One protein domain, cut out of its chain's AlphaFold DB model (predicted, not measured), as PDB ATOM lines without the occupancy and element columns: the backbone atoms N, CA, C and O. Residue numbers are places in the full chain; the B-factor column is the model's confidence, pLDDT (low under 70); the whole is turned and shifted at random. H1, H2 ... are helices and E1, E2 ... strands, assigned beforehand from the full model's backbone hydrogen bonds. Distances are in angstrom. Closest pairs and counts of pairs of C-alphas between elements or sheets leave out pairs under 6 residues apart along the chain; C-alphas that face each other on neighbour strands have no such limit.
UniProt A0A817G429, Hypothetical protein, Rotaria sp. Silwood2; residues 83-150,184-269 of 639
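This is residues 83 to 150 and 184 to 269 of the 639 residues of the protein "Hypothetical protein" of Rotaria sp. Silwood2 (UniProt A0A817G429). A small sheet of three short strands is sandwiched between the long helix H2 over one face and H8 over the other, three layers with helices on both faces of the sheet, while H6 packs on H8 and H7 on H2. H2 runs on past the sheet, and from its far end H3 leads off, with H5 packed on it and little H4 near, making most of the length. The printed part has 154 residues, with eight named helices and three named strands in the order H1 E1 H2 H3 H4 H5 H6 H7 E2 H8 E3; the sheet's order is E1 E3 E2, all parallel, and the class is mostly helix. The whole is compact, with a radius of gyration of the C-alphas of 17.3 A, and spans 56 by 31 by 25 A.

Begin at inner strand E3, residues 265 to 268, parallel to edge strands E1, residues 100 to 103, and E2, residues 239 to 242. Look for N 102 and O 266, 2.9 A apart, and N 242 and O 267, 2.8 A apart, both within hydrogen-bond range. H2, residues 107 to 130, lies over E3 and E2 at a height over the sheet of 9.7 A, along the strands. On the opposite face H8, residues 248 to 259, lies over E2 at a height of 8.7 A, at 49 degrees to E2 on the local plane, slantwise to the strands. E2, H8 and E3 form a strand-helix-strand unit, two parallel neighbour strands with a helix between, its crossover right-handed. H6, residues 214 to 225, touches H8, closest at the C-alphas of Ala 224 and Gly 250, 5.1 A. H6 and H7, residues 229 to 236, form a helical hairpin at a shallow tilt of 24 degrees. H7 touches H2, closest at the C-alphas of Ala 118 and Tyr 234, 5.7 A. H1, residues 83 to 94, touches H2 with residues 83 to 86 alone, closest at the C-alphas of Ile 86 and Val 117, 5.8 A. H3, residues 134 to 150, touches H5, residues 191 to 198, with its residues 137 to 141 alone, closest at the C-alphas of Ile 137 and Leu 197, 6.4 A. H4, residues 184 to 187, is close to H3 but not clearly touching; the closest C-alphas, of Ile 147 and Ile 187, are 6.1 A apart. Every O i to N i+4 pair is within hydrogen-bond range in H1, H2, H3, H5, H6, H7 and H8; H4 is too short for one.

Find C-alpha 107 at (-1.282, 12.395, -60.275); from there H2 runs 35.1 A to C-alpha 130. H3 runs 24.3 A to C-alpha 150 at (23.611, 24.888, -15.668). E3 ends at C-alpha 268, (-3.134, 6.854, -55.221).

The two C-alphas farthest apart, of Asp 105 and Ala 150, are 57.6 A apart. Residues 151 to 183 are not printed; C-alphas 150 and 184 stand 12.4 A apart across the cut. The link from H5 to H6, residues 199 to 213, is long. The mean pLDDT of the printed part is 81.7; residues 184 to 189, 191 to 194, 197 to 198 and 210 to 212 are under 70.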
ATOM      1  N   LEU A  83     -10.941  21.290 -49.100       73.19
ATOM      2  CA  LEU A  83     -11.723  21.355 -47.860       73.19
ATOM      3  C   LEU A  83     -12.627  20.132 -47.702       73.19
ATOM      4  O   LEU A  83     -12.743  19.590 -46.607       73.19
ATOM      5  N   LEU A  84     -13.207  19.648 -48.803       78.88
ATOM      6  CA  LEU A  84     -14.051  18.452 -48.782       78.88
ATOM      7  C   LEU A  84     -13.263  17.197 -48.393       78.88
ATOM      8  O   LEU A  84     -13.764  16.374 -47.628       78.88
ATOM      9  N   ILE A  85     -12.024  17.051 -48.881       84.19
ATOM     10  CA  ILE A  85     -11.194  15.892 -48.533       84.19
ATOM     11  C   ILE A  85     -10.742  15.922 -47.065       84.19
ATOM     12  O   ILE A  85     -10.652  14.867 -46.439       84.19
ATOM     13  N   ILE A  86     -10.514  17.112 -46.495       85.19
ATOM     14  CA  ILE A  86     -10.208  17.273 -45.068       85.19
ATOM     15  C   ILE A  86     -11.421  16.865 -44.224       85.19
ATOM     16  O   ILE A  86     -11.278  16.002 -43.358       85.19
ATOM     17  N   ASP A  87     -12.608  17.412 -44.519       84.44
ATOM     18  CA  ASP A  87     -13.860  17.077 -43.821       84.44
ATOM     19  C   ASP A  87     -14.125  15.554 -43.874       84.44
ATOM     20  O   ASP A  87     -14.479  14.924 -42.871       84.44
ATOM     21  N   PHE A  88     -13.869  14.929 -45.028       84.12
ATOM     22  CA  PHE A  88     -13.997  13.486 -45.217       84.12
ATOM     23  C   PHE A  88     -13.022  12.678 -44.347       84.12
ATOM     24  O   PHE A  88     -13.435  11.744 -43.660       84.12
ATOM     25  N   ILE A  89     -11.735  13.036 -44.331       87.88
ATOM     26  CA  ILE A  89     -10.720  12.321 -43.541       87.88
ATOM     27  C   ILE A  89     -10.966  12.474 -42.040       87.88
ATOM     28  O   ILE A  89     -10.806  11.505 -41.298       87.88
ATOM     29  N   LEU A  90     -11.392  13.656 -41.589       86.38
ATOM     30  CA  LEU A  90     -11.778  13.871 -40.194       86.38
ATOM     31  C   LEU A  90     -12.974  12.992 -39.812       86.38
ATOM     32  O   LEU A  90     -12.920  12.313 -38.790       86.38
ATOM     33  N   THR A  91     -13.978  12.891 -40.686       86.75
ATOM     34  CA  THR A  91     -15.123  11.989 -40.484       86.75
ATOM     35  C   THR A  91     -14.682  10.521 -40.385       86.75
ATOM     36  O   THR A  91     -15.187   9.770 -39.548       86.75
ATOM     37  N   LEU A  92     -13.727  10.082 -41.217       83.50
ATOM     38  CA  LEU A  92     -13.176   8.722 -41.143       83.50
ATOM     39  C   LEU A  92     -12.397   8.480 -39.847       83.50
ATOM     40  O   LEU A  92     -12.506   7.396 -39.271       83.50
ATOM     41  N   LYS A  93     -11.637   9.479 -39.383       84.31
ATOM     42  CA  LYS A  93     -10.918   9.429 -38.105       84.31
ATOM     43  C   LYS A  93     -11.896   9.285 -36.939       84.31
ATOM     44  O   LYS A  93     -11.714   8.395 -36.119       84.31
ATOM     45  N   GLU A  94     -12.948  10.102 -36.892       85.12
ATOM     46  CA  GLU A  94     -13.977  10.059 -35.839       85.12
ATOM     47  C   GLU A  94     -14.711   8.715 -35.785       85.12
ATOM     48  O   GLU A  94     -15.016   8.212 -34.706       85.12
ATOM     49  N   LYS A  95     -14.950   8.094 -36.946       84.50
ATOM     50  CA  LYS A  95     -15.582   6.771 -37.044       84.50
ATOM     51  C   LYS A  95     -14.614   5.595 -36.860       84.50
ATOM     52  O   LYS A  95     -15.049   4.453 -36.985       84.50
ATOM     53  N   ASN A  96     -13.330   5.843 -36.580       80.62
ATOM     54  CA  ASN A  96     -12.278   4.822 -36.489       80.62
ATOM     55  C   ASN A  96     -12.174   3.921 -37.743       80.62
ATOM     56  O   ASN A  96     -11.941   2.719 -37.639       80.62
ATOM     57  N   LEU A  97     -12.342   4.500 -38.938       79.62
ATOM     58  CA  LEU A  97     -12.319   3.785 -40.228       79.62
ATOM     59  C   LEU A  97     -10.979   3.908 -40.985       79.62
ATOM     60  O   LEU A  97     -10.902   3.574 -42.165       79.62
ATOM     61  N   LEU A  98      -9.928   4.403 -40.329       83.12
ATOM     62  CA  LEU A  98      -8.563   4.429 -40.864       83.12
ATOM     63  C   LEU A  98      -7.850   3.084 -40.581       83.12
ATOM     64  O   LEU A  98      -8.118   2.471 -39.543       83.12
ATOM     65  N   PRO A  99      -6.948   2.594 -41.457       85.62
ATOM     66  CA  PRO A  99      -6.358   3.270 -42.616       85.62
ATOM     67  C   PRO A  99      -7.221   3.208 -43.888       85.62
ATOM     68  O   PRO A  99      -7.953   2.245 -44.101       85.62
ATOM     69  N   CYS A 100      -7.093   4.199 -44.776       84.38
ATOM     70  CA  CYS A 100      -7.816   4.257 -46.049       84.38
ATOM     71  C   CYS A 100      -6.919   4.627 -47.245       84.38
ATOM     72  O   CYS A 100      -5.871   5.264 -47.109       84.38
ATOM     73  N   ILE A 101      -7.362   4.224 -48.440       86.12
ATOM     74  CA  ILE A 101      -6.748   4.585 -49.722       86.12
ATOM     75  C   ILE A 101      -7.786   5.342 -50.542       86.12
ATOM     76  O   ILE A 101      -8.919   4.880 -50.684       86.12
ATOM     77  N   VAL A 102      -7.398   6.483 -51.100       83.88
ATOM     78  CA  VAL A 102      -8.255   7.302 -51.962       83.88
ATOM     79  C   VAL A 102      -7.715   7.240 -53.382       83.88
ATOM     80  O   VAL A 102      -6.584   7.662 -53.633       83.88
ATOM     81  N   PHE A 103      -8.521   6.715 -54.306       82.56
ATOM     82  CA  PHE A 103      -8.125   6.573 -55.704       82.56
ATOM     83  C   PHE A 103      -8.468   7.810 -56.535       82.56
ATOM     84  O   PHE A 103      -9.571   8.348 -56.444       82.56
ATOM     85  N   SER A 104      -7.523   8.248 -57.367       81.69
ATOM     86  CA  SER A 104      -7.741   9.282 -58.378       81.69
ATOM     87  C   SER A 104      -6.846   9.058 -59.591       81.69
ATOM     88  O   SER A 104      -5.666   8.744 -59.451       81.69
ATOM     89  N   ASP A 105      -7.382   9.281 -60.788       76.38
ATOM     90  CA  ASP A 105      -6.641   9.082 -62.039       76.38
ATOM     91  C   ASP A 105      -5.632  10.209 -62.327       76.38
ATOM     92  O   ASP A 105      -4.737  10.059 -63.162       76.38
ATOM     93  N   ASN A 106      -5.725  11.334 -61.609       80.56
ATOM     94  CA  ASN A 106      -4.835  12.476 -61.782       80.56
ATOM     95  C   ASN A 106      -3.733  12.498 -60.707       80.56
ATOM     96  O   ASN A 106      -3.996  12.676 -59.515       80.56
ATOM     97  N   ARG A 107      -2.472  12.382 -61.147       84.75
ATOM     98  CA  ARG A 107      -1.282  12.395 -60.275       84.75
ATOM     99  C   ARG A 107      -1.168  13.687 -59.468       84.75
ATOM    100  O   ARG A 107      -0.992  13.629 -58.258       84.75
ATOM    101  N   LEU A 108      -1.339  14.832 -60.130       84.38
ATOM    102  CA  LEU A 108      -1.236  16.145 -59.493       84.38
ATOM    103  C   LEU A 108      -2.332  16.334 -58.440       84.38
ATOM    104  O   LEU A 108      -2.109  16.939 -57.397       84.38
ATOM    105  N   LEU A 109      -3.517  15.770 -58.686       84.06
ATOM    106  CA  LEU A 109      -4.612  15.819 -57.724       84.06
ATOM    107  C   LEU A 109      -4.296  14.992 -56.468       84.06
ATOM    108  O   LEU A 109      -4.562  15.463 -55.367       84.06
ATOM    109  N   CYS A 110      -3.679  13.814 -56.611       87.00
ATOM    110  CA  CYS A 110      -3.222  13.009 -55.469       87.00
ATOM    111  C   CYS A 110      -2.221  13.776 -54.592       87.00
ATOM    112  O   CYS A 110      -2.356  13.787 -53.369       87.00
ATOM    113  N   GLU A 111      -1.249  14.448 -55.215       89.88
ATOM    114  CA  GLU A 111      -0.257  15.266 -54.506       89.88
ATOM    115  C   GLU A 111      -0.904  16.475 -53.815       89.88
ATOM    116  O   GLU A 111      -0.633  16.737 -52.640       89.88
ATOM    117  N   ASN A 112      -1.814  17.179 -54.496       88.38
ATOM    118  CA  ASN A 112      -2.522  18.334 -53.938       88.38
ATOM    119  C   ASN A 112      -3.425  17.951 -52.757       88.38
ATOM    120  O   ASN A 112      -3.498  18.687 -51.770       88.38
ATOM    121  N   MET A 113      -4.100  16.799 -52.828       88.12
ATOM    122  CA  MET A 113      -4.912  16.282 -51.722       88.12
ATOM    123  C   MET A 113      -4.039  15.906 -50.521       88.12
ATOM    124  O   MET A 113      -4.339  16.328 -49.406       88.12
ATOM    125  N   ALA A 114      -2.924  15.199 -50.742       90.75
ATOM    126  CA  ALA A 114      -1.967  14.881 -49.680       90.75
ATOM    127  C   ALA A 114      -1.410  16.151 -49.015       90.75
ATOM    128  O   ALA A 114      -1.373  16.242 -47.787       90.75
ATOM    129  N   THR A 115      -1.055  17.151 -49.827       91.31
ATOM    130  CA  THR A 115      -0.556  18.456 -49.370       91.31
ATOM    131  C   THR A 115      -1.596  19.178 -48.517       91.31
ATOM    132  O   THR A 115      -1.287  19.592 -47.404       91.31
ATOM    133  N   SER A 116      -2.846  19.253 -48.985       90.06
ATOM    134  CA  SER A 116      -3.934  19.946 -48.277       90.06
ATOM    135  C   SER A 116      -4.179  19.364 -46.882       90.06
ATOM    136  O   SER A 116      -4.354  20.100 -45.911       90.06
ATOM    137  N   VAL A 117      -4.164  18.032 -46.763       90.69
ATOM    138  CA  VAL A 117      -4.374  17.346 -45.481       90.69
ATOM    139  C   VAL A 117      -3.171  17.538 -44.556       90.69
ATOM    140  O   VAL A 117      -3.348  17.805 -43.369       90.69
ATOM    141  N   ALA A 118      -1.947  17.437 -45.080       90.06
ATOM    142  CA  ALA A 118      -0.741  17.652 -44.286       90.06
ATOM    143  C   ALA A 118      -0.660  19.089 -43.740       90.06
ATOM    144  O   ALA A 118      -0.449  19.276 -42.540       90.06
ATOM    145  N   GLU A 119      -0.908  20.094 -44.584       90.69
ATOM    146  CA  GLU A 119      -0.920  21.510 -44.191       90.69
ATOM    147  C   GLU A 119      -2.001  21.816 -43.150       90.69
ATOM    148  O   GLU A 119      -1.771  22.601 -42.226       90.69
ATOM    149  N   TYR A 120      -3.169  21.172 -43.247       90.69
ATOM    150  CA  TYR A 120      -4.216  21.290 -42.234       90.69
ATOM    151  C   TYR A 120      -3.713  20.856 -40.851       90.69
ATOM    152  O   TYR A 120      -3.851  21.608 -39.884       90.69
ATOM    153  N   PHE A 121      -3.073  19.687 -40.752       89.62
ATOM    154  CA  PHE A 121      -2.536  19.191 -39.482       89.62
ATOM    155  C   PHE A 121      -1.351  20.016 -38.965       89.62
ATOM    156  O   PHE A 121      -1.230  20.217 -37.756       89.62
ATOM    157  N   GLU A 122      -0.511  20.556 -39.849       88.69
ATOM    158  CA  GLU A 122       0.542  21.500 -39.457       88.69
ATOM    159  C   GLU A 122      -0.028  22.795 -38.870       88.69
ATOM    160  O   GLU A 122       0.470  23.304 -37.861       88.69
ATOM    161  N   ASN A 123      -1.079  23.340 -39.483       89.19
ATOM    162  CA  ASN A 123      -1.740  24.547 -38.998       89.19
ATOM    163  C   ASN A 123      -2.500  24.289 -37.692       89.19
ATOM    164  O   ASN A 123      -2.430  25.108 -36.774       89.19
ATOM    165  N   LEU A 124      -3.154  23.131 -37.570       87.25
ATOM    166  CA  LEU A 124      -3.785  22.686 -36.332       87.25
ATOM    167  C   LEU A 124      -2.759  22.609 -35.194       87.25
ATOM    168  O   LEU A 124      -2.992  23.151 -34.117       87.25
ATOM    169  N   GLU A 125      -1.590  22.019 -35.447       86.50
ATOM    170  CA  GLU A 125      -0.523  21.932 -34.453       86.50
ATOM    171  C   GLU A 125       0.010  23.315 -34.048       86.50
ATOM    172  O   GLU A 125       0.157  23.604 -32.858       86.50
ATOM    173  N   LYS A 126       0.258  24.205 -35.019       86.56
ATOM    174  CA  LYS A 126       0.673  25.592 -34.743       86.56
ATOM    175  C   LYS A 126      -0.351  26.324 -33.875       86.56
ATOM    176  O   LYS A 126       0.045  27.102 -33.006       86.56
ATOM    177  N   ASN A 127      -1.641  26.070 -34.084       87.88
ATOM    178  CA  ASN A 127      -2.710  26.653 -33.280       87.88
ATOM    179  C   ASN A 127      -2.735  26.067 -31.865       87.88
ATOM    180  O   ASN A 127      -2.740  26.838 -30.909       87.88
ATOM    181  N   LEU A 128      -2.646  24.742 -31.711       84.88
ATOM    182  CA  LEU A 128      -2.601  24.074 -30.401       84.88
ATOM    183  C   LEU A 128      -1.427  24.552 -29.537       84.88
ATOM    184  O   LEU A 128      -1.585  24.773 -28.337       84.88
ATOM    185  N   ARG A 129      -0.261  24.777 -30.151       83.81
ATOM    186  CA  ARG A 129       0.926  25.326 -29.475       83.81
ATOM    187  C   ARG A 129       0.733  26.767 -28.997       83.81
ATOM    188  O   ARG A 129       1.335  27.161 -28.007       83.81
ATOM    189  N   LYS A 130      -0.087  27.557 -29.697       84.88
ATOM    190  CA  LYS A 130      -0.393  28.953 -29.340       84.88
ATOM    191  C   LYS A 130      -1.536  29.084 -28.337       84.88
ATOM    192  O   LYS A 130      -1.613  30.111 -27.670       84.88
ATOM    193  N   THR A 131      -2.427  28.098 -28.266       85.44
ATOM    194  CA  THR A 131      -3.607  28.124 -27.397       85.44
ATOM    195  C   THR A 131      -3.425  27.189 -26.204       85.44
ATOM    196  O   THR A 131      -3.048  27.639 -25.129       85.44
ATOM    197  N   LYS A 132      -3.639  25.885 -26.402       83.00
ATOM    198  CA  LYS A 132      -3.708  24.859 -25.353       83.00
ATOM    199  C   LYS A 132      -2.378  24.645 -24.624       83.00
ATOM    200  O   LYS A 132      -2.378  24.471 -23.411       83.00
ATOM    201  N   TYR A 133      -1.259  24.657 -25.347       83.50
ATOM    202  CA  TYR A 133       0.063  24.340 -24.787       83.50
ATOM    203  C   TYR A 133       0.949  25.564 -24.546       83.50
ATOM    204  O   TYR A 133       2.127  25.402 -24.239       83.50
ATOM    205  N   LYS A 134       0.417  26.783 -24.684       83.38
ATOM    206  CA  LYS A 134       1.215  28.014 -24.627       83.38
ATOM    207  C   LYS A 134       1.996  28.135 -23.316       83.38
ATOM    208  O   LYS A 134       3.221  28.225 -23.348       83.38
ATOM    209  N   ASP A 135       1.294  28.038 -22.192       80.50
ATOM    210  CA  ASP A 135       1.877  28.225 -20.860       80.50
ATOM    211  C   ASP A 135       2.879  27.107 -20.526       80.50
ATOM    212  O   ASP A 135       3.947  27.350 -19.969       80.50
ATOM    213  N   GLN A 136       2.579  25.872 -20.946       80.88
ATOM    214  CA  GLN A 136       3.482  24.731 -20.779       80.88
ATOM    215  C   GLN A 136       4.755  24.883 -21.620       80.88
ATOM    216  O   GLN A 136       5.846  24.573 -21.151       80.88
ATOM    217  N   ILE A 137       4.642  25.377 -22.854       82.38
ATOM    218  CA  ILE A 137       5.789  25.613 -23.738       82.38
ATOM    219  C   ILE A 137       6.653  26.764 -23.216       82.38
ATOM    220  O   ILE A 137       7.877  26.672 -23.294       82.38
ATOM    221  N   GLU A 138       6.051  27.837 -22.700       83.50
ATOM    222  CA  GLU A 138       6.783  28.948 -22.079       83.50
ATOM    223  C   GLU A 138       7.568  28.462 -20.852       83.50
ATOM    224  O   GLU A 138       8.788  28.638 -20.807       83.50
ATOM    225  N   LEU A 139       6.928  27.700 -19.959       84.75
ATOM    226  CA  LEU A 139       7.588  27.077 -18.809       84.75
ATOM    227  C   LEU A 139       8.728  26.127 -19.222       84.75
ATOM    228  O   LEU A 139       9.807  26.121 -18.625       84.75
ATOM    229  N   LEU A 140       8.524  25.325 -20.274       82.69
ATOM    230  CA  LEU A 140       9.551  24.416 -20.790       82.69
ATOM    231  C   LEU A 140      10.724  25.153 -21.441       82.69
ATOM    232  O   LEU A 140      11.860  24.690 -21.332       82.69
ATOM    233  N   LYS A 141      10.487  26.297 -22.092       83.94
ATOM    234  CA  LYS A 141      11.556  27.137 -22.653       83.94
ATOM    235  C   LYS A 141      12.423  27.737 -21.552       83.94
ATOM    236  O   LYS A 141      13.646  27.639 -21.645       83.94
ATOM    237  N   GLU A 142      11.812  28.264 -20.495       83.06
ATOM    238  CA  GLU A 142      12.532  28.769 -19.318       83.06
ATOM    239  C   GLU A 142      13.344  27.654 -18.641       83.06
ATOM    240  O   GLU A 142      14.534  27.808 -18.340       83.06
ATOM    241  N   ARG A 143      12.748  26.466 -18.488       80.19
ATOM    242  CA  ARG A 143      13.450  25.285 -17.969       80.19
ATOM    243  C   ARG A 143      14.609  24.859 -18.877       80.19
ATOM    244  O   ARG A 143      15.686  24.514 -18.398       80.19
ATOM    245  N   LEU A 144      14.452  24.933 -20.193       81.38
ATOM    246  CA  LEU A 144      15.521  24.603 -21.134       81.38
ATOM    247  C   LEU A 144      16.672  25.624 -21.090       81.38
ATOM    248  O   LEU A 144      17.839  25.246 -21.229       81.38
ATOM    249  N   GLU A 145      16.384  26.904 -20.854       81.50
ATOM    250  CA  GLU A 145      17.405  27.935 -20.638       81.50
ATOM    251  C   GLU A 145      18.164  27.742 -19.323       81.50
ATOM    252  O   GLU A 145      19.397  27.828 -19.305       81.50
ATOM    253  N   THR A 146      17.467  27.407 -18.236       80.88
ATOM    254  CA  THR A 146      18.114  27.091 -16.952       80.88
ATOM    255  C   THR A 146      19.008  25.853 -17.061       80.88
ATOM    256  O   THR A 146      20.154  25.900 -16.607       80.88
ATOM    257  N   ILE A 147      18.568  24.805 -17.771       78.19
ATOM    258  CA  ILE A 147      19.382  23.617 -18.077       78.19
ATOM    259  C   ILE A 147      20.618  23.993 -18.908       78.19
ATOM    260  O   ILE A 147      21.738  23.620 -18.551       78.19
ATOM    261  N   LYS A 148      20.467  24.783 -19.981       79.88
ATOM    262  CA  LYS A 148      21.605  25.251 -20.800       79.88
ATOM    263  C   LYS A 148      22.611  26.061 -19.978       79.88
ATOM    264  O   LYS A 148      23.823  25.893 -20.141       79.88
ATOM    265  N   ASN A 149      22.131  26.918 -19.080       78.06
ATOM    266  CA  ASN A 149      22.974  27.726 -18.201       78.06
ATOM    267  C   ASN A 149      23.684  26.871 -17.137       78.06
ATOM    268  O   ASN A 149      24.873  27.079 -16.880       78.06
ATOM    269  N   ALA A 150      23.011  25.864 -16.576       73.25
ATOM    270  CA  ALA A 150      23.611  24.888 -15.668       73.25
ATOM    271  C   ALA A 150      24.693  24.048 -16.372       73.25
ATOM    272  O   ALA A 150      25.803  23.915 -15.858       73.25
ATOM    273  N   HIS A 184      20.056  13.551 -12.479       45.19
ATOM    274  CA  HIS A 184      20.016  13.185 -13.899       45.19
ATOM    275  C   HIS A 184      18.645  13.487 -14.532       45.19
ATOM    276  O   HIS A 184      18.582  14.074 -15.616       45.19
ATOM    277  N   ASN A 185      17.556  13.208 -13.806       43.94
ATOM    278  CA  ASN A 185      16.181  13.484 -14.235       43.94
ATOM    279  C   ASN A 185      15.810  14.979 -14.206       43.94
ATOM    280  O   ASN A 185      14.945  15.416 -14.962       43.94
ATOM    281  N   GLN A 186      16.484  15.801 -13.395       51.28
ATOM    282  CA  GLN A 186      16.326  17.262 -13.444       51.28
ATOM    283  C   GLN A 186      17.090  17.927 -14.604       51.28
ATOM    284  O   GLN A 186      16.782  19.070 -14.952       51.28
ATOM    285  N   ILE A 187      18.066  17.240 -15.214       55.41
ATOM    286  CA  ILE A 187      18.973  17.807 -16.232       55.41
ATOM    287  C   ILE A 187      18.541  17.484 -17.674       55.41
ATOM    288  O   ILE A 187      18.920  18.218 -18.593       55.41
ATOM    289  N   LEU A 188      17.736  16.441 -17.902       59.78
ATOM    290  CA  LEU A 188      17.164  16.129 -19.216       59.78
ATOM    291  C   LEU A 188      15.661  16.425 -19.257       59.78
ATOM    292  O   LEU A 188      14.930  16.078 -18.337       59.78
ATOM    293  N   LEU A 189      15.195  17.022 -20.360       63.69
ATOM    294  CA  LEU A 189      13.763  17.050 -20.665       63.69
ATOM    295  C   LEU A 189      13.298  15.616 -20.944       63.69
ATOM    296  O   LEU A 189      13.945  14.905 -21.722       63.69
ATOM    297  N   SER A 190      12.171  15.220 -20.356       70.06
ATOM    298  CA  SER A 190      11.509  13.945 -20.641       70.06
ATOM    299  C   SER A 190      11.083  13.853 -22.114       70.06
ATOM    300  O   SER A 190      10.928  14.866 -22.799       70.06
ATOM    301  N   GLY A 191      10.868  12.635 -22.628       64.69
ATOM    302  CA  GLY A 191      10.474  12.430 -24.032       64.69
ATOM    303  C   GLY A 191       9.194  13.179 -24.426       64.69
ATOM    304  O   GLY A 191       9.112  13.728 -25.522       64.69
ATOM    305  N   LEU A 192       8.240  13.291 -23.496       64.31
ATOM    306  CA  LEU A 192       7.001  14.049 -23.684       64.31
ATOM    307  C   LEU A 192       7.264  15.563 -23.771       64.31
ATOM    308  O   LEU A 192       6.705  16.251 -24.622       64.31
ATOM    309  N   GLU A 193       8.163  16.083 -22.933       69.19
ATOM    310  CA  GLU A 193       8.559  17.497 -22.932       69.19
ATOM    311  C   GLU A 193       9.352  17.871 -24.200       69.19
ATOM    312  O   GLU A 193       9.183  18.963 -24.743       69.19
ATOM    313  N   GLN A 194      10.175  16.957 -24.726       68.94
ATOM    314  CA  GLN A 194      10.868  17.141 -26.008       68.94
ATOM    315  C   GLN A 194       9.894  17.137 -27.194       68.94
ATOM    316  O   GLN A 194      10.036  17.952 -28.112       68.94
ATOM    317  N   GLN A 195       8.875  16.272 -27.159       71.06
ATOM    318  CA  GLN A 195       7.812  16.238 -28.162       71.06
ATOM    319  C   GLN A 195       6.967  17.522 -28.128       71.06
ATOM    320  O   GLN A 195       6.725  18.130 -29.173       71.06
ATOM    321  N   LEU A 196       6.605  17.995 -26.932       74.69
ATOM    322  CA  LEU A 196       5.901  19.263 -26.730       74.69
ATOM    323  C   LEU A 196       6.700  20.472 -27.214       74.69
ATOM    324  O   LEU A 196       6.095  21.452 -27.636       74.69
ATOM    325  N   LEU A 197       8.032  20.432 -27.200       68.19
ATOM    326  CA  LEU A 197       8.850  21.558 -27.643       68.19
ATOM    327  C   LEU A 197       9.138  21.531 -29.152       68.19
ATOM    328  O   LEU A 197       8.890  22.528 -29.829       68.19
ATOM    329  N   ASN A 198       9.630  20.401 -29.671       68.50
ATOM    330  CA  ASN A 198      10.182  20.291 -31.030       68.50
ATOM    331  C   ASN A 198       9.641  19.102 -31.846       68.50
ATOM    332  O   ASN A 198       9.927  19.016 -33.039       68.50
ATOM    333  N   GLY A 199       8.915  18.167 -31.229       71.31
ATOM    334  CA  GLY A 199       8.354  17.001 -31.918       71.31
ATOM    335  C   GLY A 199       6.964  17.263 -32.488       71.31
ATOM    336  O   GLY A 199       6.367  18.302 -32.255       71.31
ATOM    337  N   ILE A 200       6.420  16.304 -33.230       77.56
ATOM    338  CA  ILE A 200       5.049  16.390 -33.749       77.56
ATOM    339  C   ILE A 200       4.068  15.961 -32.649       77.56
ATOM    340  O   ILE A 200       4.208  14.858 -32.113       77.56
ATOM    341  N   LEU A 201       3.063  16.785 -32.346       80.25
ATOM    342  CA  LEU A 201       1.996  16.441 -31.392       80.25
ATOM    343  C   LEU A 201       1.092  15.313 -31.913       80.25
ATOM    344  O   LEU A 201       0.779  15.274 -33.103       80.25
ATOM    345  N   ASP A 202       0.615  14.450 -31.014       76.38
ATOM    346  CA  ASP A 202      -0.263  13.317 -31.363       76.38
ATOM    347  C   ASP A 202      -1.629  13.784 -31.906       76.38
ATOM    348  O   ASP A 202      -2.225  13.158 -32.779       76.38
ATOM    349  N   GLU A 203      -2.093  14.956 -31.468       77.38
ATOM    350  CA  GLU A 203      -3.322  15.598 -31.957       77.38
ATOM    351  C   GLU A 203      -3.142  16.204 -33.365       77.38
ATOM    352  O   GLU A 203      -4.109  16.371 -34.108       77.38
ATOM    353  N   GLY A 204      -1.895  16.509 -33.739       80.31
ATOM    354  CA  GLY A 204      -1.497  17.109 -35.014       80.31
ATOM    355  C   GLY A 204      -1.031  16.085 -36.050       80.31
ATOM    356  O   GLY A 204      -0.285  16.433 -36.967       80.31
ATOM    357  N   THR A 205      -1.392  14.812 -35.895       85.62
ATOM    358  CA  THR A 205      -1.014  13.757 -36.833       85.62
ATOM    359  C   THR A 205      -2.096  12.686 -36.963       85.62
ATOM    360  O   THR A 205      -2.938  12.491 -36.085       85.62
ATOM    361  N   LEU A 206      -2.086  12.010 -38.108       86.19
ATOM    362  CA  LEU A 206      -2.786  10.753 -38.341       86.19
ATOM    363  C   LEU A 206      -1.849   9.550 -38.211       86.19
ATOM    364  O   LEU A 206      -2.318   8.427 -38.311       86.19
ATOM    365  N   ALA A 207      -0.540   9.747 -38.031       84.88
ATOM    366  CA  ALA A 207       0.405   8.641 -37.978       84.88
ATOM    367  C   ALA A 207       0.139   7.782 -36.741       84.88
ATOM    368  O   ALA A 207       0.130   8.293 -35.619       84.88
ATOM    369  N   ASN A 208      -0.033   6.473 -36.928       82.19
ATOM    370  CA  ASN A 208      -0.163   5.577 -35.789       82.19
ATOM    371  C   ASN A 208       1.227   5.251 -35.241       82.19
ATOM    372  O   ASN A 208       1.968   4.442 -35.796       82.19
ATOM    373  N   ARG A 209       1.587   5.906 -34.139       75.12
ATOM    374  CA  ARG A 209       2.876   5.712 -33.457       75.12
ATOM    375  C   ARG A 209       2.854   4.572 -32.445       75.12
ATOM    376  O   ARG A 209       3.905   4.201 -31.927       75.12
ATOM    377  N   HIS A 210       1.679   4.017 -32.158       67.31
ATOM    378  CA  HIS A 210       1.514   2.925 -31.212       67.31
ATOM    379  C   HIS A 210       1.644   1.578 -31.937       67.31
ATOM    380  O   HIS A 210       0.906   1.293 -32.876       67.31
ATOM    381  N   GLY A 211       2.598   0.748 -31.501       63.56
ATOM    382  CA  GLY A 211       2.799  -0.610 -32.026       63.56
ATOM    383  C   GLY A 211       3.675  -0.731 -33.280       63.56
ATOM    384  O   GLY A 211       3.759  -1.823 -33.834       63.56
ATOM    385  N   CYS A 212       4.336   0.346 -33.723       68.25
ATOM    386  CA  CYS A 212       5.279   0.314 -34.848       68.25
ATOM    387  C   CYS A 212       6.737   0.272 -34.366       68.25
ATOM    388  O   CYS A 212       7.099   0.975 -33.421       68.25
ATOM    389  N   ASP A 213       7.574  -0.506 -35.054       77.25
ATOM    390  CA  ASP A 213       9.022  -0.527 -34.836       77.25
ATOM    391  C   ASP A 213       9.647   0.806 -35.285       77.25
ATOM    392  O   ASP A 213       9.590   1.172 -36.463       77.25
ATOM    393  N   ARG A 214      10.208   1.555 -34.328       77.94
ATOM    394  CA  ARG A 214      10.754   2.899 -34.566       77.94
ATOM    395  C   ARG A 214      11.981   2.862 -35.470       77.94
ATOM    396  O   ARG A 214      12.088   3.706 -36.352       77.94
ATOM    397  N   GLU A 215      12.848   1.863 -35.314       78.19
ATOM    398  CA  GLU A 215      14.066   1.739 -36.124       78.19
ATOM    399  C   GLU A 215      13.720   1.484 -37.594       78.19
ATOM    400  O   GLU A 215      14.293   2.086 -38.506       78.19
ATOM    401  N   LEU A 216      12.713   0.636 -37.829       79.94
ATOM    402  CA  LEU A 216      12.198   0.371 -39.166       79.94
ATOM    403  C   LEU A 216      11.625   1.644 -39.800       79.94
ATOM    404  O   LEU A 216      11.960   1.956 -40.946       79.94
ATOM    405  N   VAL A 217      10.774   2.375 -39.073       84.69
ATOM    406  CA  VAL A 217      10.156   3.615 -39.564       84.69
ATOM    407  C   VAL A 217      11.225   4.652 -39.903       84.69
ATOM    408  O   VAL A 217      11.209   5.178 -41.017       84.69
ATOM    409  N   ASP A 218      12.189   4.886 -39.014       85.12
ATOM    410  CA  ASP A 218      13.260   5.861 -39.229       85.12
ATOM    411  C   ASP A 218      14.128   5.479 -40.437       85.12
ATOM    412  O   ASP A 218      14.371   6.316 -41.306       85.12
ATOM    413  N   SER A 219      14.469   4.194 -40.598       84.19
ATOM    414  CA  SER A 219      15.226   3.718 -41.765       84.19
ATOM    415  C   SER A 219      14.497   3.945 -43.101       84.19
ATOM    416  O   SER A 219      15.125   4.210 -44.132       84.19
ATOM    417  N   LEU A 220      13.162   3.836 -43.107       85.00
ATOM    418  CA  LEU A 220      12.328   4.033 -44.295       85.00
ATOM    419  C   LEU A 220      12.129   5.520 -44.601       85.00
ATOM    420  O   LEU A 220      12.171   5.908 -45.773       85.00
ATOM    421  N   LEU A 221      11.957   6.348 -43.567       86.31
ATOM    422  CA  LEU A 221      11.871   7.801 -43.702       86.31
ATOM    423  C   LEU A 221      13.201   8.385 -44.193       86.31
ATOM    424  O   LEU A 221      13.193   9.159 -45.148       86.31
ATOM    425  N   GLU A 222      14.339   7.963 -43.632       85.81
ATOM    426  CA  GLU A 222      15.672   8.372 -44.095       85.81
ATOM    427  C   GLU A 222      15.897   7.998 -45.559       85.81
ATOM    428  O   GLU A 222      16.344   8.823 -46.356       85.81
ATOM    429  N   ARG A 223      15.519   6.777 -45.956       81.31
ATOM    430  CA  ARG A 223      15.651   6.309 -47.343       81.31
ATOM    431  C   ARG A 223      14.844   7.152 -48.333       81.31
ATOM    432  O   ARG A 223      15.282   7.320 -49.471       81.31
ATOM    433  N   ALA A 224      13.688   7.665 -47.916       82.19
ATOM    434  CA  ALA A 224      12.850   8.548 -48.724       82.19
ATOM    435  C   ALA A 224      13.302  10.024 -48.687       82.19
ATOM    436  O   ALA A 224      13.058  10.761 -49.647       82.19
ATOM    437  N   LEU A 225      13.995  10.451 -47.622       83.81
ATOM    438  CA  LEU A 225      14.419  11.838 -47.384       83.81
ATOM    439  C   LEU A 225      15.420  12.353 -48.419       83.81
ATOM    440  O   LEU A 225      15.344  13.514 -48.813       83.81
ATOM    441  N   TRP A 226      16.308  11.483 -48.905       71.00
ATOM    442  CA  TRP A 226      17.285  11.826 -49.945       71.00
ATOM    443  C   TRP A 226      16.650  12.262 -51.270       71.00
ATOM    444  O   TRP A 226      17.300  12.947 -52.054       71.00
ATOM    445  N   GLU A 227      15.407  11.858 -51.544       72.38
ATOM    446  CA  GLU A 227      14.783  12.048 -52.855       72.38
ATOM    447  C   GLU A 227      13.609  13.030 -52.813       72.38
ATOM    448  O   GLU A 227      13.506  13.889 -53.688       72.38
ATOM    449  N   ASN A 228      12.729  12.938 -51.807       82.75
ATOM    450  CA  ASN A 228      11.585  13.841 -51.686       82.75
ATOM    451  C   ASN A 228      11.330  14.238 -50.217       82.75
ATOM    452  O   ASN A 228      10.571  13.564 -49.512       82.75
ATOM    453  N   PRO A 229      11.916  15.354 -49.746       83.94
ATOM    454  CA  PRO A 229      11.767  15.790 -48.359       83.94
ATOM    455  C   PRO A 229      10.324  16.185 -48.011       83.94
ATOM    456  O   PRO A 229       9.912  16.046 -46.861       83.94
ATOM    457  N   ARG A 230       9.523  16.622 -48.997       86.88
ATOM    458  CA  ARG A 230       8.105  16.957 -48.781       86.88
ATOM    459  C   ARG A 230       7.278  15.711 -48.479       86.88
ATOM    460  O   ARG A 230       6.492  15.718 -47.537       86.88
ATOM    461  N   LEU A 231       7.518  14.621 -49.211       87.69
ATOM    462  CA  LEU A 231       6.847  13.341 -48.975       87.69
ATOM    463  C   LEU A 231       7.143  12.786 -47.575       87.69
ATOM    464  O   LEU A 231       6.243  12.257 -46.930       87.69
ATOM    465  N   VAL A 232       8.375  12.936 -47.079       87.75
ATOM    466  CA  VAL A 232       8.726  12.537 -45.704       87.75
ATOM    467  C   VAL A 232       7.942  13.340 -44.670       87.75
ATOM    468  O   VAL A 232       7.407  12.746 -43.735       87.75
ATOM    469  N   GLY A 233       7.801  14.654 -44.871       86.56
ATOM    470  CA  GLY A 233       6.952  15.498 -44.026       86.56
ATOM    471  C   GLY A 233       5.502  15.008 -43.983       86.56
ATOM    472  O   GLY A 233       4.912  14.919 -42.908       86.56
ATOM    473  N   TYR A 234       4.950  14.585 -45.123       92.19
ATOM    474  CA  TYR A 234       3.607  14.000 -45.178       92.19
ATOM    475  C   TYR A 234       3.541  12.663 -44.423       92.19
ATOM    476  O   TYR A 234       2.657  12.466 -43.583       92.19
ATOM    477  N   MET A 235       4.506  11.764 -44.647       90.06
ATOM    478  CA  MET A 235       4.535  10.442 -44.008       90.06
ATOM    479  C   MET A 235       4.654  10.541 -42.484       90.06
ATOM    480  O   MET A 235       3.973   9.808 -41.770       90.06
ATOM    481  N   GLN A 236       5.440  11.491 -41.970       88.75
ATOM    482  CA  GLN A 236       5.526  11.794 -40.534       88.75
ATOM    483  C   GLN A 236       4.189  12.253 -39.934       88.75
ATOM    484  O   GLN A 236       3.966  12.104 -38.729       88.75
ATOM    485  N   ARG A 237       3.293  12.792 -40.773       89.56
ATOM    486  CA  ARG A 237       1.925  13.178 -40.416       89.56
ATOM    487  C   ARG A 237       0.907  12.057 -40.620       89.56
ATOM    488  O   ARG A 237      -0.242  12.250 -40.233       89.56
ATOM    489  N   GLY A 238       1.306  10.905 -41.157       89.38
ATOM    490  CA  GLY A 238       0.429   9.760 -41.415       89.38
ATOM    491  C   GLY A 238      -0.327   9.840 -42.740       89.38
ATOM    492  O   GLY A 238      -1.296   9.104 -42.924       89.38
ATOM    493  N   VAL A 239       0.109  10.718 -43.649       93.12
ATOM    494  CA  VAL A 239      -0.482  10.929 -44.976       93.12
ATOM    495  C   VAL A 239       0.584  10.678 -46.038       93.12
ATOM    496  O   VAL A 239       1.727  11.086 -45.883       93.12
ATOM    497  N   ALA A 240       0.243  10.026 -47.140       93.12
ATOM    498  CA  ALA A 240       1.163   9.879 -48.261       93.12
ATOM    499  C   ALA A 240       0.422   9.866 -49.596       93.12
ATOM    500  O   ALA A 240      -0.808   9.813 -49.650       93.12
ATOM    501  N   TYR A 241       1.180   9.885 -50.687       91.81
ATOM    502  CA  TYR A 241       0.653   9.623 -52.017       91.81
ATOM    503  C   TYR A 241       1.502   8.575 -52.738       91.81
ATOM    504  O   TYR A 241       2.693   8.423 -52.465       91.81
ATOM    505  N   HIS A 242       0.882   7.837 -53.658       89.38
ATOM    506  CA  HIS A 242       1.538   6.801 -54.449       89.38
ATOM    507  C   HIS A 242       1.042   6.808 -55.892       89.38
ATOM    508  O   HIS A 242      -0.141   6.625 -56.173       89.38
ATOM    509  N   HIS A 243       1.956   7.004 -56.831       86.94
ATOM    510  CA  HIS A 243       1.663   6.917 -58.255       86.94
ATOM    511  C   HIS A 243       2.919   6.541 -59.039       86.94
ATOM    512  O   HIS A 243       4.036   6.661 -58.538       86.94
ATOM    513  N   ALA A 244       2.758   6.177 -60.312       78.75
ATOM    514  CA  ALA A 244       3.867   5.766 -61.180       78.75
ATOM    515  C   ALA A 244       5.000   6.807 -61.324       78.75
ATOM    516  O   ALA A 244       6.131   6.430 -61.601       78.75
ATOM    517  N   GLY A 245       4.717   8.100 -61.121       80.12
ATOM    518  CA  GLY A 245       5.738   9.158 -61.123       80.12
ATOM    519  C   GLY A 245       6.621   9.222 -59.867       80.12
ATOM    520  O   GLY A 245       7.522  10.048 -59.823       80.12
ATOM    521  N   LEU A 246       6.360   8.399 -58.843       81.94
ATOM    522  CA  LEU A 246       7.151   8.370 -57.615       81.94
ATOM    523  C   LEU A 246       8.305   7.367 -57.757       81.94
ATOM    524  O   LEU A 246       8.117   6.249 -58.240       81.94
ATOM    525  N   ASN A 247       9.501   7.740 -57.304       81.88
ATOM    526  CA  ASN A 247      10.681   6.877 -57.367       81.88
ATOM    527  C   ASN A 247      10.494   5.561 -56.598       81.88
ATOM    528  O   ASN A 247       9.725   5.485 -55.638       81.88
ATOM    529  N   ASN A 248      11.252   4.525 -56.975       79.69
ATOM    530  CA  ASN A 248      11.166   3.194 -56.355       79.69
ATOM    531  C   ASN A 248      11.341   3.238 -54.833       79.69
ATOM    532  O   ASN A 248      10.577   2.598 -54.119       79.69
ATOM    533  N   LYS A 249      12.301   4.018 -54.323       81.75
ATOM    534  CA  LYS A 249      12.546   4.110 -52.877       81.75
ATOM    535  C   LYS A 249      11.383   4.763 -52.132       81.75
ATOM    536  O   LYS A 249      10.969   4.244 -51.100       81.75
ATOM    537  N   GLY A 250      10.830   5.848 -52.679       82.31
ATOM    538  CA  GLY A 250       9.644   6.511 -52.132       82.31
ATOM    539  C   GLY A 250       8.410   5.609 -52.162       82.31
ATOM    540  O   GLY A 250       7.706   5.511 -51.164       82.31
ATOM    541  N   ARG A 251       8.191   4.879 -53.265       83.88
ATOM    542  CA  ARG A 251       7.094   3.903 -53.385       83.88
ATOM    543  C   ARG A 251       7.196   2.796 -52.341       83.88
ATOM    544  O   ARG A 251       6.238   2.573 -51.611       83.88
ATOM    545  N   VAL A 252       8.372   2.179 -52.213       83.56
ATOM    546  CA  VAL A 252       8.627   1.123 -51.221       83.56
ATOM    547  C   VAL A 252       8.431   1.641 -49.795       83.56
ATOM    548  O   VAL A 252       7.856   0.936 -48.971       83.56
ATOM    549  N   ALA A 253       8.866   2.869 -49.496       85.31
ATOM    550  CA  ALA A 253       8.665   3.475 -48.181       85.31
ATOM    551  C   ALA A 253       7.175   3.696 -47.873       85.31
ATOM    552  O   ALA A 253       6.712   3.280 -46.814       85.31
ATOM    553  N   VAL A 254       6.409   4.278 -48.803       87.81
ATOM    554  CA  VAL A 254       4.962   4.502 -48.632       87.81
ATOM    555  C   VAL A 254       4.214   3.178 -48.463       87.81
ATOM    556  O   VAL A 254       3.408   3.043 -47.544       87.81
ATOM    557  N   GLU A 255       4.512   2.180 -49.297       86.25
ATOM    558  CA  GLU A 255       3.903   0.848 -49.216       86.25
ATOM    559  C   GLU A 255       4.209   0.158 -47.882       86.25
ATOM    560  O   GLU A 255       3.300  -0.348 -47.223       86.25
ATOM    561  N   ALA A 256       5.474   0.160 -47.451       82.50
ATOM    562  CA  ALA A 256       5.887  -0.466 -46.200       82.50
ATOM    563  C   ALA A 256       5.287   0.243 -44.974       82.50
ATOM    564  O   ALA A 256       4.781  -0.417 -44.068       82.50
ATOM    565  N   LEU A 257       5.292   1.579 -44.950       84.69
ATOM    566  CA  LEU A 257       4.733   2.354 -43.840       84.69
ATOM    567  C   LEU A 257       3.206   2.241 -43.761       84.69
ATOM    568  O   LEU A 257       2.664   2.195 -42.657       84.69
ATOM    569  N   PHE A 258       2.506   2.152 -44.895       87.31
ATOM    570  CA  PHE A 258       1.060   1.917 -44.907       87.31
ATOM    571  C   PHE A 258       0.708   0.489 -44.457       87.31
ATOM    572  O   PHE A 258      -0.189   0.306 -43.635       87.31
ATOM    573  N   ARG A 259       1.455  -0.531 -44.911       80.38
ATOM    574  CA  ARG A 259       1.284  -1.932 -44.467       80.38
ATOM    575  C   ARG A 259       1.475  -2.095 -42.962       80.38
ATOM    576  O   ARG A 259       0.697  -2.795 -42.322       80.38
ATOM    577  N   ASN A 260       2.459  -1.398 -42.396       80.81
ATOM    578  CA  ASN A 260       2.709  -1.372 -40.955       80.81
ATOM    579  C   ASN A 260       1.726  -0.476 -40.180       80.81
ATOM    580  O   ASN A 260       1.906  -0.270 -38.987       80.81
ATOM    581  N   ARG A 261       0.689   0.065 -40.839       83.62
ATOM    582  CA  ARG A 261      -0.296   1.002 -40.274       83.62
ATOM    583  C   ARG A 261       0.306   2.290 -39.714       83.62
ATOM    584  O   ARG A 261      -0.397   3.019 -39.026       83.62
ATOM    585  N   TYR A 262       1.557   2.619 -40.021       86.56
ATOM    586  CA  TYR A 262       2.142   3.892 -39.614       86.56
ATOM    587  C   TYR A 262       1.496   5.046 -40.391       86.56
ATOM    588  O   TYR A 262       0.967   5.982 -39.794       86.56
ATOM    589  N   VAL A 263       1.460   4.943 -41.725       89.31
ATOM    590  CA  VAL A 263       0.685   5.851 -42.587       89.31
ATOM    591  C   VAL A 263      -0.764   5.369 -42.624       89.31
ATOM    592  O   VAL A 263      -1.017   4.195 -42.875       89.31
ATOM    593  N   GLN A 264      -1.709   6.274 -42.377       87.75
ATOM    594  CA  GLN A 264      -3.137   5.957 -42.289       87.75
ATOM    595  C   GLN A 264      -3.916   6.351 -43.544       87.75
ATOM    596  O   GLN A 264      -4.944   5.746 -43.828       87.75
ATOM    597  N   VAL A 265      -3.449   7.340 -44.306       91.31
ATOM    598  CA  VAL A 265      -4.132   7.803 -45.522       91.31
ATOM    599  C   VAL A 265      -3.158   7.811 -46.688       91.31
ATOM    600  O   VAL A 265      -2.108   8.450 -46.608       91.31
ATOM    601  N   VAL A 266      -3.513   7.136 -47.785       91.88
ATOM    602  CA  VAL A 266      -2.728   7.160 -49.029       91.88
ATOM    603  C   VAL A 266      -3.591   7.593 -50.206       91.88
ATOM    604  O   VAL A 266      -4.612   6.980 -50.503       91.88
ATOM    605  N   PHE A 267      -3.153   8.626 -50.921       90.31
ATOM    606  CA  PHE A 267      -3.755   9.051 -52.184       90.31
ATOM    607  C   PHE A 267      -3.054   8.377 -53.349       90.31
ATOM    608  O   PHE A 267      -1.839   8.508 -53.491       90.31
ATOM    609  N   SER A 268      -3.782   7.650 -54.190       86.44
ATOM    610  CA  SER A 268      -3.134   6.854 -55.221       86.44
ATOM    611  C   SER A 268      -3.839   6.834 -56.564       86.44
ATOM    612  O   SER A 268      -5.059   6.836 -56.656       86.44
ATOM    613  N   THR A 269      -3.048   6.743 -57.629       80.06
ATOM    614  CA  THR A 269      -3.548   6.266 -58.927       80.06
ATOM    615  C   THR A 269      -3.813   4.761 -58.850       80.06
ATOM    616  O   THR A 269      -3.155   4.088 -58.066       80.06
TER     617      THR A 269